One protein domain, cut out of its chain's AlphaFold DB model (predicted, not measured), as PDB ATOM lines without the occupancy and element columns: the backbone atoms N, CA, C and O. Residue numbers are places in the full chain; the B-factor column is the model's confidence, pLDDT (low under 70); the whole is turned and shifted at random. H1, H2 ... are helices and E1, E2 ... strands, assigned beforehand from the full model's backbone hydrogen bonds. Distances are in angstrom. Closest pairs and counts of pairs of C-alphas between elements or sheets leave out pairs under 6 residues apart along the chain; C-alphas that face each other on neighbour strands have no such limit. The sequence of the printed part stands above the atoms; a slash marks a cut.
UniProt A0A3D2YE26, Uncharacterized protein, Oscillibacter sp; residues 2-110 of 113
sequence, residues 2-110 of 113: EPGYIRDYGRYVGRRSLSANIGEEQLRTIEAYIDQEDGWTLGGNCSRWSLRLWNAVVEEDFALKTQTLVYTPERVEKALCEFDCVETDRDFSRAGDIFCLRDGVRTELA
ATOM      1  N   GLU A   2     319.222 170.001 302.735       53.97
ATOM      2  CA  GLU A   2     318.189 169.690 303.740       53.97
ATOM      3  C   GLU A   2     317.715 168.213 303.793       53.97
ATOM      4  O   GLU A   2     317.540 167.695 304.896       53.97
ATOM      5  N   PRO A   3     317.600 167.471 302.670       55.59
ATOM      6  CA  PRO A   3     317.070 166.099 302.713       55.59
ATOM      7  C   PRO A   3     318.014 165.093 303.383       55.59
ATOM      8  O   PRO A   3     317.588 164.266 304.190       55.59
ATOM      9  N   GLY A   4     319.324 165.237 303.140       65.56
ATOM     10  CA  GLY A   4     320.359 164.492 303.861       65.56
ATOM     11  C   GLY A   4     320.342 164.804 305.356       65.56
ATOM     12  O   GLY A   4     320.360 163.895 306.169       65.56
ATOM     13  N   TYR A   5     320.174 166.071 305.740       69.25
ATOM     14  CA  TYR A   5     320.106 166.461 307.151       69.25
ATOM     15  C   TYR A   5     318.927 165.830 307.907       69.25
ATOM     16  O   TYR A   5     319.066 165.391 309.045       69.25
ATOM     17  N   ILE A   6     317.750 165.762 307.288       68.00
ATOM     18  CA  ILE A   6     316.579 165.145 307.915       68.00
ATOM     19  C   ILE A   6     316.786 163.638 308.081       68.00
ATOM     20  O   ILE A   6     316.547 163.107 309.169       68.00
ATOM     21  N   ARG A   7     317.238 162.967 307.014       68.25
ATOM     22  CA  ARG A   7     317.458 161.517 306.991       68.25
ATOM     23  C   ARG A   7     318.580 161.102 307.938       68.25
ATOM     24  O   ARG A   7     318.382 160.219 308.764       68.25
ATOM     25  N   ASP A   8     319.731 161.754 307.838       79.12
ATOM     26  CA  ASP A   8     320.961 161.352 308.522       79.12
ATOM     27  C   ASP A   8     320.884 161.614 310.041       79.12
ATOM     28  O   ASP A   8     321.592 160.972 310.815       79.12
ATOM     29  N   TYR A   9     319.987 162.506 310.483       79.12
ATOM     30  CA  TYR A   9     319.750 162.812 311.900       79.12
ATOM     31  C   TYR A   9     318.369 162.379 312.407       79.12
ATOM     32  O   TYR A   9     317.984 162.768 313.509       79.12
ATOM     33  N   GLY A  10     317.605 161.616 311.616       75.06
ATOM     34  CA  GLY A  10     316.287 161.111 312.013       75.06
ATOM     35  C   GLY A  10     315.346 162.205 312.524       75.06
ATOM     36  O   GLY A  10     314.625 161.985 313.492       75.06
ATOM     37  N   ARG A  11     315.360 163.403 311.919       78.81
ATOM     38  CA  ARG A  11     314.692 164.601 312.475       78.81
ATOM     39  C   ARG A  11     313.172 164.485 312.619       78.81
ATOM     40  O   ARG A  11     312.577 165.311 313.305       78.81
ATOM     41  N   TYR A  12     312.561 163.488 311.984       76.50
ATOM     42  CA  TYR A  12     311.133 163.195 312.096       76.50
ATOM     43  C   TYR A  12     310.800 161.998 312.993       76.50
ATOM     44  O   TYR A  12     309.620 161.713 313.159       76.50
ATOM     45  N   VAL A  13     311.797 161.330 313.583       81.56
ATOM     46  CA  VAL A  13     311.567 160.273 314.577       81.56
ATOM     47  C   VAL A  13     310.952 160.886 315.840       81.56
ATOM     48  O   VAL A  13     311.398 161.929 316.316       81.56
ATOM     49  N   GLY A  14     309.919 160.244 316.376       84.31
ATOM     50  CA  GLY A  14     309.079 160.734 317.461       84.31
ATOM     51  C   GLY A  14     308.071 161.809 317.043       84.31
ATOM     52  O   GLY A  14     307.419 162.391 317.913       84.31
ATOM     53  N   ARG A  15     307.920 162.114 315.742       85.12
ATOM     54  CA  ARG A  15     306.993 163.170 315.303       85.12
ATOM     55  C   ARG A  15     305.553 162.749 315.564       85.12
ATOM     56  O   ARG A  15     305.086 161.738 315.042       85.12
ATOM     57  N   ARG A  16     304.827 163.606 316.276       85.44
ATOM     58  CA  ARG A  16     303.381 163.502 316.478       85.44
ATOM     59  C   ARG A  16     302.627 164.216 315.363       85.44
ATOM     60  O   ARG A  16     302.976 165.338 314.998       85.44
ATOM     61  N   SER A  17     301.618 163.551 314.819       86.62
ATOM     62  CA  SER A  17     300.826 164.014 313.683       86.62
ATOM     63  C   SER A  17     299.343 163.932 314.024       86.62
ATOM     64  O   SER A  17     298.885 162.924 314.552       86.62
ATOM     65  N   LEU A  18     298.602 164.985 313.690       87.81
ATOM     66  CA  LEU A  18     297.144 165.017 313.729       87.81
ATOM     67  C   LEU A  18     296.633 165.138 312.292       87.81
ATOM     68  O   LEU A  18     297.312 165.700 311.428       87.81
ATOM     69  N   SER A  19     295.472 164.567 311.991       87.12
ATOM     70  CA  SER A  19     294.906 164.619 310.644       87.12
ATOM     71  C   SER A  19     293.396 164.657 310.669       87.12
ATOM     72  O   SER A  19     292.766 164.056 311.532       87.12
ATOM     73  N   ALA A  20     292.844 165.350 309.684       87.69
ATOM     74  CA  ALA A  20     291.422 165.433 309.430       87.69
ATOM     75  C   ALA A  20     291.174 165.104 307.956       87.69
ATOM     76  O   ALA A  20     292.010 165.400 307.095       87.69
ATOM     77  N   ASN A  21     290.034 164.481 307.669       87.94
ATOM     78  CA  ASN A  21     289.583 164.322 306.293       87.94
ATOM     79  C   ASN A  21     289.106 165.680 305.776       87.94
ATOM     80  O   ASN A  21     288.431 166.411 306.498       87.94
ATOM     81  N   ILE A  22     289.436 166.001 304.527       87.38
ATOM     82  CA  ILE A  22     288.995 167.236 303.876       87.38
ATOM     83  C   ILE A  22     287.927 166.922 302.829       87.38
ATOM     84  O   ILE A  22     288.065 165.972 302.055       87.38
ATOM     85  N   GLY A  23     286.856 167.712 302.827       87.94
ATOM     86  CA  GLY A  23     285.866 167.768 301.759       87.94
ATOM     87  C   GLY A  23     286.071 168.996 300.869       87.94
ATOM     88  O   GLY A  23     287.061 169.719 300.986       87.94
ATOM     89  N   GLU A  24     285.113 169.249 299.977       90.69
ATOM     90  CA  GLU A  24     285.164 170.392 299.053       90.69
ATOM     91  C   GLU A  24     285.139 171.744 299.786       90.69
ATOM     92  O   GLU A  24     285.840 172.673 299.392       90.69
ATOM     93  N   GLU A  25     284.370 171.860 300.871       91.88
ATOM     94  CA  GLU A  25     284.294 173.090 301.667       91.88
ATOM     95  C   GLU A  25     285.632 173.403 302.344       91.88
ATOM     96  O   GLU A  25     286.151 174.511 302.208       91.88
ATOM     97  N   GLN A  26     286.241 172.407 302.995       93.25
ATOM     98  CA  GLN A  26     287.573 172.539 303.584       93.25
ATOM     99  C   GLN A  26     288.616 172.917 302.529       93.25
ATOM    100  O   GLN A  26     289.468 173.760 302.793       93.25
ATOM    101  N   LEU A  27     288.537 172.329 301.331       91.81
ATOM    102  CA  LEU A  27     289.450 172.644 300.236       91.81
ATOM    103  C   LEU A  27     289.341 174.113 299.805       91.81
ATOM    104  O   LEU A  27     290.362 174.790 299.721       91.81
ATOM    105  N   ARG A  28     288.120 174.632 299.620       90.06
ATOM    106  CA  ARG A  28     287.892 176.053 299.293       90.06
ATOM    107  C   ARG A  28     288.433 176.983 300.378       90.06
ATOM    108  O   ARG A  28     289.001 178.027 300.065       90.06
ATOM    109  N   THR A  29     288.288 176.604 301.649       93.56
ATOM    110  CA  THR A  29     288.863 177.354 302.777       93.56
ATOM    111  C   THR A  29     290.390 177.352 302.737       93.56
ATOM    112  O   THR A  29     290.995 178.397 302.963       93.56
ATOM    113  N   ILE A  30     291.021 176.218 302.411       92.12
ATOM    114  CA  ILE A  30     292.480 176.129 302.251       92.12
ATOM    115  C   ILE A  30     292.952 177.055 301.127       92.12
ATOM    116  O   ILE A  30     293.870 177.840 301.344       92.12
ATOM    117  N   GLU A  31     292.319 176.994 299.953       90.38
ATOM    118  CA  GLU A  31     292.671 177.832 298.797       90.38
ATOM    119  C   GLU A  31     292.555 179.325 299.129       90.38
ATOM    120  O   GLU A  31     293.522 180.070 298.980       90.38
ATOM    121  N   ALA A  32     291.413 179.746 299.683       91.56
ATOM    122  CA  ALA A  32     291.195 181.138 300.069       91.56
ATOM    123  C   ALA A  32     292.175 181.614 301.153       91.56
ATOM    124  O   ALA A  32     292.601 182.769 301.136       91.56
ATOM    125  N   TYR A  33     292.535 180.741 302.101       92.62
ATOM    126  CA  TYR A  33     293.508 181.061 303.141       92.62
ATOM    127  C   TYR A  33     294.913 181.239 302.560       92.62
ATOM    128  O   TYR A  33     295.598 182.191 302.927       92.62
ATOM    129  N   ILE A  34     295.341 180.361 301.644       89.00
ATOM    130  CA  ILE A  34     296.627 180.496 300.943       89.00
ATOM    131  C   ILE A  34     296.666 181.842 300.219       89.00
ATOM    132  O   ILE A  34     297.576 182.620 300.473       89.00
ATOM    133  N   ASP A  35     295.651 182.171 299.417       87.94
ATOM    134  CA  ASP A  35     295.613 183.425 298.652       87.94
ATOM    135  C   ASP A  35     295.704 184.687 299.534       87.94
ATOM    136  O   ASP A  35     296.269 185.703 299.122       87.94
ATOM    137  N   GLN A  36     295.150 184.641 300.749       88.00
ATOM    138  CA  GLN A  36     295.135 185.777 301.679       88.00
ATOM    139  C   GLN A  36     296.397 185.871 302.547       88.00
ATOM    140  O   GLN A  36     296.802 186.973 302.919       88.00
ATOM    141  N   GLU A  37     297.008 184.735 302.889       85.50
ATOM    142  CA  GLU A  37     298.040 184.634 303.927       85.50
ATOM    143  C   GLU A  37     299.378 184.069 303.400       85.50
ATOM    144  O   GLU A  37     300.211 183.647 304.200       85.50
ATOM    145  N   ASP A  38     299.644 184.085 302.085       80.56
ATOM    146  CA  ASP A  38     300.898 183.589 301.452       80.56
ATOM    147  C   ASP A  38     302.168 184.412 301.798       80.56
ATOM    148  O   ASP A  38     303.249 184.241 301.233       80.56
ATOM    149  N   GLY A  39     302.066 185.360 302.731       78.19
ATOM    150  CA  GLY A  39     303.156 186.244 303.131       78.19
ATOM    151  C   GLY A  39     303.912 185.743 304.360       78.19
ATOM    152  O   GLY A  39     303.389 185.769 305.476       78.19
ATOM    153  N   TRP A  40     305.194 185.400 304.206       83.25
ATOM    154  CA  TRP A  40     306.062 185.153 305.360       83.25
ATOM    155  C   TRP A  40     306.490 186.464 306.034       83.25
ATOM    156  O   TRP A  40     306.983 187.389 305.384       83.25
ATOM    157  N   THR A  41     306.382 186.530 307.364       78.06
ATOM    158  CA  THR A  41     306.978 187.606 308.177       78.06
ATOM    159  C   THR A  41     307.616 187.039 309.447       78.06
ATOM    160  O   THR A  41     307.294 185.932 309.869       78.06
ATOM    161  N   LEU A  42     308.464 187.816 310.135       70.19
ATOM    162  CA  LEU A  42     309.030 187.403 311.433       70.19
ATOM    163  C   LEU A  42     307.943 187.051 312.466       70.19
ATOM    164  O   LEU A  42     308.115 186.130 313.260       70.19
ATOM    165  N   GLY A  43     306.818 187.775 312.443       71.31
ATOM    166  CA  GLY A  43     305.659 187.494 313.294       71.31
ATOM    167  C   GLY A  43     304.713 186.430 312.727       71.31
ATOM    168  O   GLY A  43     303.947 185.845 313.490       71.31
ATOM    169  N   GLY A  44     304.751 186.189 311.417       75.38
ATOM    170  CA  GLY A  44     303.929 185.260 310.637       75.38
ATOM    171  C   GLY A  44     304.798 184.188 309.990       75.38
ATOM    172  O   GLY A  44     304.918 184.131 308.772       75.38
ATOM    173  N   ASN A  45     305.459 183.390 310.828       80.56
ATOM    174  CA  ASN A  45     306.291 182.283 310.372       80.56
ATOM    175  C   ASN A  45     305.444 181.056 309.984       80.56
ATOM    176  O   ASN A  45     304.242 181.000 310.256       80.56
ATOM    177  N   CYS A  46     306.096 180.041 309.408       81.31
ATOM    178  CA  CYS A  46     305.435 178.826 308.932       81.31
ATOM    179  C   CYS A  46     304.632 178.117 310.030       81.31
ATOM    180  O   CYS A  46     303.518 177.679 309.782       81.31
ATOM    181  N   SER A  47     305.144 178.048 311.264       80.38
ATOM    182  CA  SER A  47     304.432 177.396 312.371       80.38
ATOM    183  C   SER A  47     303.119 178.104 312.703       80.38
ATOM    184  O   SER A  47     302.083 177.456 312.829       80.38
ATOM    185  N   ARG A  48     303.135 179.439 312.807       82.75
ATOM    186  CA  ARG A  48     301.913 180.222 313.037       82.75
ATOM    187  C   ARG A  48     300.940 180.086 311.869       82.75
ATOM    188  O   ARG A  48     299.742 179.960 312.107       82.75
ATOM    189  N   TRP A  49     301.450 180.127 310.641       87.88
ATOM    190  CA  TRP A  49     300.643 179.977 309.434       87.88
ATOM    191  C   TRP A  49     299.938 178.615 309.399       87.88
ATOM    192  O   TRP A  49     298.716 178.569 309.290       87.88
ATOM    193  N   SER A  50     300.671 177.516 309.613       87.88
ATOM    194  CA  SER A  50     300.123 176.153 309.580       87.88
ATOM    195  C   SER A  50     299.103 175.891 310.688       87.88
ATOM    196  O   SER A  50     298.091 175.245 310.443       87.88
ATOM    197  N   LEU A  51     299.333 176.406 311.901       88.44
ATOM    198  CA  LEU A  51     298.392 176.240 313.017       88.44
ATOM    199  C   LEU A  51     297.088 177.012 312.799       88.44
ATOM    200  O   LEU A  51     296.015 176.542 313.170       88.44
ATOM    201  N   ARG A  52     297.174 178.198 312.192       89.19
ATOM    202  CA  ARG A  52     295.993 178.981 311.824       89.19
ATOM    203  C   ARG A  52     295.216 178.333 310.689       89.19
ATOM    204  O   ARG A  52     294.000 178.249 310.806       89.19
ATOM    205  N   LEU A  53     295.905 177.830 309.662       91.88
ATOM    206  CA  LEU A  53     295.268 177.060 308.597       91.88
ATOM    207  C   LEU A  53     294.539 175.840 309.170       91.88
ATOM    208  O   LEU A  53     293.368 175.649 308.873       91.88
ATOM    209  N   TRP A  54     295.197 175.057 310.036       92.38
ATOM    210  CA  TRP A  54     294.564 173.919 310.711       92.38
ATOM    211  C   TRP A  54     293.259 174.340 311.396       92.38
ATOM    212  O   TRP A  54     292.204 173.804 311.073       92.38
ATOM    213  N   ASN A  55     293.310 175.360 312.257       91.88
ATOM    214  CA  ASN A  55     292.136 175.854 312.983       91.88
ATOM    215  C   ASN A  55     291.051 176.473 312.087       91.88
ATOM    216  O   ASN A  55     289.907 176.553 312.518       91.88
ATOM    217  N   ALA A  56     291.392 176.943 310.885       92.50
ATOM    218  CA  ALA A  56     290.418 177.445 309.919       92.50
ATOM    219  C   ALA A  56     289.693 176.311 309.175       92.50
ATOM    220  O   ALA A  56     288.590 176.514 308.679       92.50
ATOM    221  N   VAL A  57     290.320 175.136 309.074       93.94
ATOM    222  CA  VAL A  57     289.840 174.006 308.266       93.94
ATOM    223  C   VAL A  57     289.051 172.991 309.084       93.94
ATOM    224  O   VAL A  57     288.099 172.400 308.574       93.94
ATOM    225  N   VAL A  58     289.466 172.741 310.324       92.19
ATOM    226  CA  VAL A  58     288.865 171.699 311.160       92.19
ATOM    227  C   VAL A  58     287.658 172.203 311.944       92.19
ATOM    228  O   VAL A  58     287.521 173.394 312.215       92.19
ATOM    229  N   GLU A  59     286.792 171.274 312.342       88.81
ATOM    230  CA  GLU A  59     285.683 171.560 313.252       88.81
ATOM    231  C   GLU A  59     286.196 172.042 314.620       88.81
ATOM    232  O   GLU A  59     287.324 171.743 315.019       88.81
ATOM    233  N   GLU A  60     285.361 172.771 315.367       86.75
ATOM    234  CA  GLU A  60     285.751 173.397 316.642       86.75
ATOM    235  C   GLU A  60     286.329 172.394 317.656       86.75
ATOM    236  O   GLU A  60     287.260 172.725 318.398       86.75
ATOM    237  N   ASP A  61     285.828 171.158 317.642       87.25
ATOM    238  CA  ASP A  61     286.282 170.074 318.516       87.25
ATOM    239  C   ASP A  61     287.719 169.624 318.215       87.25
ATOM    240  O   ASP A  61     288.388 169.108 319.105       87.25
ATOM    241  N   PHE A  62     288.223 169.871 317.001       87.88
ATOM    242  CA  PHE A  62     289.589 169.556 316.560       87.88
ATOM    243  C   PHE A  62     290.520 170.778 316.533       87.88
ATOM    244  O   PHE A  62     291.705 170.663 316.191       87.88
ATOM    245  N   ALA A  63     290.012 171.961 316.893       89.31
ATOM    246  CA  ALA A  63     290.795 173.185 316.900       89.31
ATOM    247  C   ALA A  63     291.860 173.160 318.010       89.31
ATOM    248  O   ALA A  63     291.578 172.924 319.187       89.31
ATOM    249  N   LEU A  64     293.101 173.491 317.654       86.12
ATOM    250  CA  LEU A  64     294.206 173.633 318.596       86.12
ATOM    251  C   LEU A  64     294.022 174.920 319.407       86.12
ATOM    252  O   LEU A  64     294.341 176.026 318.953       86.12
ATOM    253  N   LYS A  65     293.516 174.776 320.637       75.69
ATOM    254  CA  LYS A  65     293.262 175.876 321.581       75.69
ATOM    255  C   LYS A  65     294.542 176.307 322.295       75.69
ATOM    256  O   LYS A  65     294.691 176.202 323.509       75.69
ATOM    257  N   THR A  66     295.484 176.867 321.549       68.81
ATOM    258  CA  THR A  66     296.674 177.507 322.120       68.81
ATOM    259  C   THR A  66     296.295 178.916 322.588       68.81
ATOM    260  O   THR A  66     296.474 179.899 321.872       68.81
ATOM    261  N   GLN A  67     295.675 179.032 323.760       57.97
ATOM    262  CA  GLN A  67     295.164 180.290 324.320       57.97
ATOM    263  C   GLN A  67     296.280 181.329 324.597       57.97
ATOM    264  O   GLN A  67     296.615 181.541 325.757       57.97
ATOM    265  N   THR A  68     296.948 181.942 323.607       57.38
ATOM    266  CA  THR A  68     297.928 183.036 323.826       57.38
ATOM    267  C   THR A  68     298.474 183.670 322.537       57.38
ATOM    268  O   THR A  68     298.398 183.105 321.454       57.38
ATOM    269  N   LEU A  69     299.101 184.846 322.689       58.38
ATOM    270  CA  LEU A  69     299.764 185.635 321.638       58.38
ATOM    271  C   LEU A  69     300.967 184.930 320.961       58.38
ATOM    272  O   LEU A  69     301.407 185.369 319.901       58.38
ATOM    273  N   VAL A  70     301.530 183.881 321.585       63.38
ATOM    274  CA  VAL A  70     302.769 183.202 321.156       63.38
ATOM    275  C   VAL A  70     302.602 181.683 321.201       63.38
ATOM    276  O   VAL A  70     302.277 181.111 322.245       63.38
ATOM    277  N   TYR A  71     302.905 181.040 320.075       71.44
ATOM    278  CA  TYR A  71     302.981 179.590 319.923       71.44
ATOM    279  C   TYR A  71     304.404 179.121 320.257       71.44
ATOM    280  O   TYR A  71     305.316 179.331 319.458       71.44
ATOM    281  N   THR A  72     304.620 178.522 321.434       78.31
ATOM    282  CA  THR A  72     305.896 177.843 321.746       78.31
ATOM    283  C   THR A  72     305.805 176.361 321.369       78.31
ATOM    284  O   THR A  72     304.704 175.804 321.444       78.31
ATOM    285  N   PRO A  73     306.917 175.705 320.984       79.94
ATOM    286  CA  PRO A  73     306.912 174.283 320.635       79.94
ATOM    287  C   PRO A  73     306.258 173.395 321.701       79.94
ATOM    288  O   PRO A  73     305.394 172.587 321.376       79.94
ATOM    289  N   GLU A  74     306.575 173.611 322.979       83.50
ATOM    290  CA  GLU A  74     306.067 172.805 324.098       83.50
ATOM    291  C   GLU A  74     304.550 172.950 324.270       83.50
ATOM    292  O   GLU A  74     303.852 172.013 324.655       83.50
ATOM    293  N   ARG A  75     304.008 174.139 323.980       82.50
ATOM    294  CA  ARG A  75     302.563 174.394 324.059       82.50
ATOM    295  C   ARG A  75     301.814 173.725 322.921       82.50
ATOM    296  O   ARG A  75     300.738 173.183 323.152       82.50
ATOM    297  N   VAL A  76     302.374 173.782 321.715       84.38
ATOM    298  CA  VAL A  76     301.806 173.108 320.545       84.38
ATOM    299  C   VAL A  76     301.826 171.598 320.759       84.38
ATOM    300  O   VAL A  76     300.816 170.947 320.524       84.38
ATOM    301  N   GLU A  77     302.927 171.053 321.282       85.25
ATOM    302  CA  GLU A  77     303.025 169.638 321.640       85.25
ATOM    303  C   GLU A  77     301.958 169.240 322.663       85.25
ATOM    304  O   GLU A  77     301.242 168.264 322.447       85.25
ATOM    305  N   LYS A  78     301.803 170.015 323.745       86.50
ATOM    306  CA  LYS A  78     300.783 169.743 324.761       86.50
ATOM    307  C   LYS A  78     299.371 169.754 324.171       86.50
ATOM    308  O   LYS A  78     298.623 168.824 324.435       86.50
ATOM    309  N   ALA A  79     299.032 170.770 323.374       86.69
ATOM    310  CA  ALA A  79     297.717 170.886 322.744       86.69
ATOM    311  C   ALA A  79     297.451 169.751 321.742       86.69
ATOM    312  O   ALA A  79     296.338 169.248 321.671       86.69
ATOM    313  N   LEU A  80     298.469 169.310 320.995       87.12
ATOM    314  CA  LEU A  80     298.351 168.143 320.120       87.12
ATOM    315  C   LEU A  80     298.066 166.874 320.931       87.12
ATOM    316  O   LEU A  80     297.188 166.107 320.567       87.12
ATOM    317  N   CYS A  81     298.765 166.661 322.044       84.81
ATOM    318  CA  CYS A  81     298.602 165.466 322.876       84.81
ATOM    319  C   CYS A  81     297.262 165.360 323.620       84.81
ATOM    320  O   CYS A  81     297.035 164.343 324.268       84.81
ATOM    321  N   GLU A  82     296.392 166.369 323.546       88.62
ATOM    322  CA  GLU A  82     295.022 166.279 324.069       88.62
ATOM    323  C   GLU A  82     294.107 165.441 323.159       88.62
ATOM    324  O   GLU A  82     293.055 164.994 323.605       88.62
ATOM    325  N   PHE A  83     294.508 165.190 321.908       89.12
ATOM    326  CA  PHE A  83     293.744 164.380 320.963       89.12
ATOM    327  C   PHE A  83     294.137 162.899 321.029       89.12
ATOM    328  O   PHE A  83     295.297 162.540 320.825       89.12
ATOM    329  N   ASP A  84     293.146 162.022 321.193       87.88
ATOM    330  CA  ASP A  84     293.348 160.564 321.202       87.88
ATOM    331  C   ASP A  84     293.785 160.001 319.835       87.88
ATOM    332  O   ASP A  84     294.338 158.906 319.752       87.88
ATOM    333  N   CYS A  85     293.549 160.742 318.746       89.00
ATOM    334  CA  CYS A  85     293.877 160.334 317.378       89.00
ATOM    335  C   CYS A  85     295.267 160.792 316.899       89.00
ATOM    336  O   CYS A  85     295.550 160.733 315.701       89.00
ATOM    337  N   VAL A  86     296.141 161.249 317.802       90.06
ATOM    338  CA  VAL A  86     297.523 161.584 317.439       90.06
ATOM    339  C   VAL A  86     298.309 160.335 317.069       90.06
ATOM    340  O   VAL A  86     298.470 159.406 317.857       90.06
ATOM    341  N   GLU A  87     298.908 160.366 315.886       89.56
ATOM    342  CA  GLU A  87     299.794 159.319 315.397       89.56
ATOM    343  C   GLU A  87     301.254 159.706 315.631       89.56
ATOM    344  O   GLU A  87     301.675 160.823 315.323       89.56
ATOM    345  N   THR A  88     302.050 158.774 316.152       89.69
ATOM    346  CA  THR A  88     303.504 158.945 316.275       89.69
ATOM    347  C   THR A  88     304.196 158.247 315.116       89.69
ATOM    348  O   THR A  88     303.798 157.149 314.739       89.69
ATOM    349  N   ASP A  89     305.216 158.893 314.551       87.25
ATOM    350  CA  ASP A  89     306.005 158.361 313.434       87.25
ATOM    351  C   ASP A  89     305.155 157.972 312.227       87.25
ATOM    352  O   ASP A  89     305.431 156.997 311.528       87.25
ATOM    353  N   ARG A  90     304.114 158.775 311.962       82.69
ATOM    354  CA  ARG A  90     303.276 158.583 310.782       82.69
ATOM    355  C   ARG A  90     304.154 158.520 309.537       82.69
ATOM    356  O   ARG A  90     304.971 159.412 309.284       82.69
ATOM    357  N   ASP A  91     303.945 157.462 308.768       76.44
ATOM    358  CA  ASP A  91     304.668 157.199 307.540       76.44
ATOM    359  C   ASP A  91     304.093 158.032 306.386       76.44
ATOM    360  O   ASP A  91     302.976 157.800 305.918       76.44
ATOM    361  N   PHE A  92     304.872 159.011 305.924       67.19
ATOM    362  CA  PHE A  92     304.548 159.825 304.748       67.19
ATOM    363  C   PHE A  92     305.225 159.307 303.476       67.19
ATOM    364  O   PHE A  92     304.968 159.850 302.409       67.19
ATOM    365  N   SER A  93     306.036 158.243 303.548       65.38
ATOM    366  CA  SER A  93     306.601 157.604 302.346       65.38
ATOM    367  C   SER A  93     305.518 156.958 301.475       65.38
ATOM    368  O   SER A  93     305.735 156.696 300.297       65.38
ATOM    369  N   ARG A  94     304.327 156.750 302.052       55.84
ATOM    370  CA  ARG A  94     303.119 156.271 301.375       55.84
ATOM    371  C   ARG A  94     302.256 157.374 300.777       55.84
ATOM    372  O   ARG A  94     301.227 157.046 300.187       55.84
ATOM    373  N   ALA A  95     302.617 158.649 300.949       61.84
ATOM    374  CA  ALA A  95     302.043 159.688 300.109       61.84
ATOM    375  C   ALA A  95     302.431 159.307 298.678       61.84
ATOM    376  O   ALA A  95     303.606 159.358 298.326       61.84
ATOM    377  N   GLY A  96     301.464 158.793 297.915       63.50
ATOM    378  CA  GLY A  96     301.678 158.469 296.511       63.50
ATOM    379  C   GLY A  96     302.045 159.727 295.733       63.50
ATOM    380  O   GLY A  96     302.235 160.799 296.309       63.50
ATOM    381  N   ASP A  97     302.109 159.601 294.416       71.62
ATOM    382  CA  ASP A  97     302.413 160.721 293.533       71.62
ATOM    383  C   ASP A  97     301.589 161.960 293.936       71.62
ATOM    384  O   ASP A  97     300.359 161.919 294.053       71.62
ATOM    385  N   ILE A  98     302.283 163.053 294.258       72.88
ATOM    386  CA  ILE A  98     301.648 164.302 294.671       72.88
ATOM    387  C   ILE A  98     301.328 165.071 293.399       72.88
ATOM    388  O   ILE A  98     302.157 165.158 292.500       72.88
ATOM    389  N   PHE A  99     300.140 165.662 293.315       76.56
ATOM    390  CA  PHE A  99     299.734 166.425 292.141       76.56
ATOM    391  C   PHE A  99     299.340 167.847 292.526       76.56
ATOM    392  O   PHE A  99     298.609 168.060 293.488       76.56
ATOM    393  N   CYS A 100     299.789 168.815 291.735       77.75
ATOM    394  CA  CYS A 100     299.265 170.171 291.724       77.75
ATOM    395  C   CYS A 100     298.239 170.289 290.594       77.75
ATOM    396  O   CYS A 100     298.535 169.917 289.458       77.75
ATOM    397  N   LEU A 101     297.050 170.810 290.893       71.12
ATOM    398  CA  LEU A 101     296.091 171.236 289.881       71.12
ATOM    399  C   LEU A 101     296.095 172.764 289.843       71.12
ATOM    400  O   LEU A 101     295.736 173.405 290.826       71.12
ATOM    401  N   ARG A 102     296.505 173.347 288.718       74.69
ATOM    402  CA  ARG A 102     296.455 174.797 288.499       74.69
ATOM    403  C   ARG A 102     295.875 175.061 287.120       74.69
ATOM    404  O   ARG A 102     296.326 174.460 286.149       74.69
ATOM    405  N   ASP A 103     294.837 175.893 287.050       84.06
ATOM    406  CA  ASP A 103     294.143 176.249 285.802       84.06
ATOM    407  C   ASP A 103     293.697 175.026 284.969       84.06
ATOM    408  O   ASP A 103     293.772 175.010 283.743       84.06
ATOM    409  N   GLY A 104     293.268 173.952 285.645       82.12
ATOM    410  CA  GLY A 104     292.857 172.697 285.003       82.12
ATOM    411  C   GLY A 104     294.007 171.788 284.545       82.12
ATOM    412  O   GLY A 104     293.748 170.702 284.026       82.12
ATOM    413  N   VAL A 105     295.267 172.174 284.762       84.38
ATOM    414  CA  VAL A 105     296.446 171.360 284.438       84.38
ATOM    415  C   VAL A 105     296.901 170.583 285.670       84.38
ATOM    416  O   VAL A 105     297.306 171.170 286.674       84.38
ATOM    417  N   ARG A 106     296.856 169.248 285.588       83.75
ATOM    418  CA  ARG A 106     297.410 168.343 286.604       83.75
ATOM    419  C   ARG A 106     298.909 168.160 286.359       83.75
ATOM    420  O   ARG A 106     299.297 167.579 285.351       83.75
ATOM    421  N   THR A 107     299.727 168.613 287.299       86.25
ATOM    422  CA  THR A 107     301.188 168.477 287.286       86.25
ATOM    423  C   THR A 107     301.619 167.570 288.427       86.25
ATOM    424  O   THR A 107     301.257 167.816 289.573       86.25
ATOM    425  N   GLU A 108     302.379 166.524 288.127       84.06
ATOM    426  CA  GLU A 108     302.992 165.682 289.153       84.06
ATOM    427  C   GLU A 108     304.162 166.423 289.812       84.06
ATOM    428  O   GLU A 108     305.024 166.985 289.134       84.06
ATOM    429  N   LEU A 109     304.159 166.464 291.139       75.50
ATOM    430  CA  LEU A 109     305.186 167.084 291.957       75.50
ATOM    431  C   LEU A 109     306.125 165.997 292.472       75.50
ATOM    432  O   LEU A 109     305.722 165.115 293.229       75.50
ATOM    433  N   ALA A 110     307.401 166.104 292.114       66.81
ATOM    434  CA  ALA A 110     308.437 165.308 292.749       66.81
ATOM    435  C   ALA A 110     308.740 165.895 294.135       66.81
ATOM    436  O   ALA A 110     309.051 167.082 294.262       66.81
TER     437      ALA A 110
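AT A GLANCE: This is residues 2 to 110 of the 113 residues of an uncharacterized protein of Oscillibacter sp (UniProt A0A3D2YE26). Look first for a small strand hairpin, E1 and E2, at one end of the longest axis and the short helix H4 at the other; between them along this axis lies the helical hairpin of H2 and H3. Residues 2 to 11, with H1, stick out, and long links join the separate parts. The printed part has 109 residues, in the order H1, H2, H3, H4, E1, E2; the sheet, E1 - E2, is antiparallel, and the class is mostly helix, with under half of the residues in named elements. The whole is only just compact, close to loose, with a radius of gyration of the C-alphas of 15.8 A and spans of 41 by 35 by 31 A.

HOW THE PARTS SIT: Begin at E1, residues 98 to 102, and E2, residues 105 to 109, an antiparallel hairpin at 149 degrees; N 100 and O 107 are 2.8 A apart, within hydrogen-bond range. H2, residues 24 to 37, is apart from both strands. It touches H3, residues 46 to 57; their closest C-alphas, of Gln 26 and Val 57, are 5.4 A apart. This helical hairpin runs opposite ways at a shallow tilt of 34.8 degrees, only just short of steep. H4, residues 73 to 80, is apart from H2 and H3. H1, residues 2 to 8, is apart from the other named elements. In H1, H2, H3 and H4 every O i to N i+4 pair is within hydrogen-bond range.

IN THESE COORDINATES: Find C-alpha 98 at (301.648, 164.302, 294.671), where E1 begins its 13.2 A; E2 covers 12.3 A and ends at C-alpha 109, (305.186, 167.084, 291.957). From C-alpha 24 at (285.164, 170.392, 299.053), H2 runs 19.8 A; H3 runs 16.3 A, H4 10.5 A and H1 10.0 A.

THE WHOLE: The two C-alphas farthest apart, of Glu 74 and Gly 104, are 41.3 A apart. The printed part has no cut. The links H1 to H2, H3 to H4 and H4 to E1 are long; residues 16 to 17 and 87 to 88 form a short antiparallel pairing. The mean pLDDT of the printed part is 81.2, and residues 2 to 7, 66 to 70, 92 to 96 and 110 are under 70.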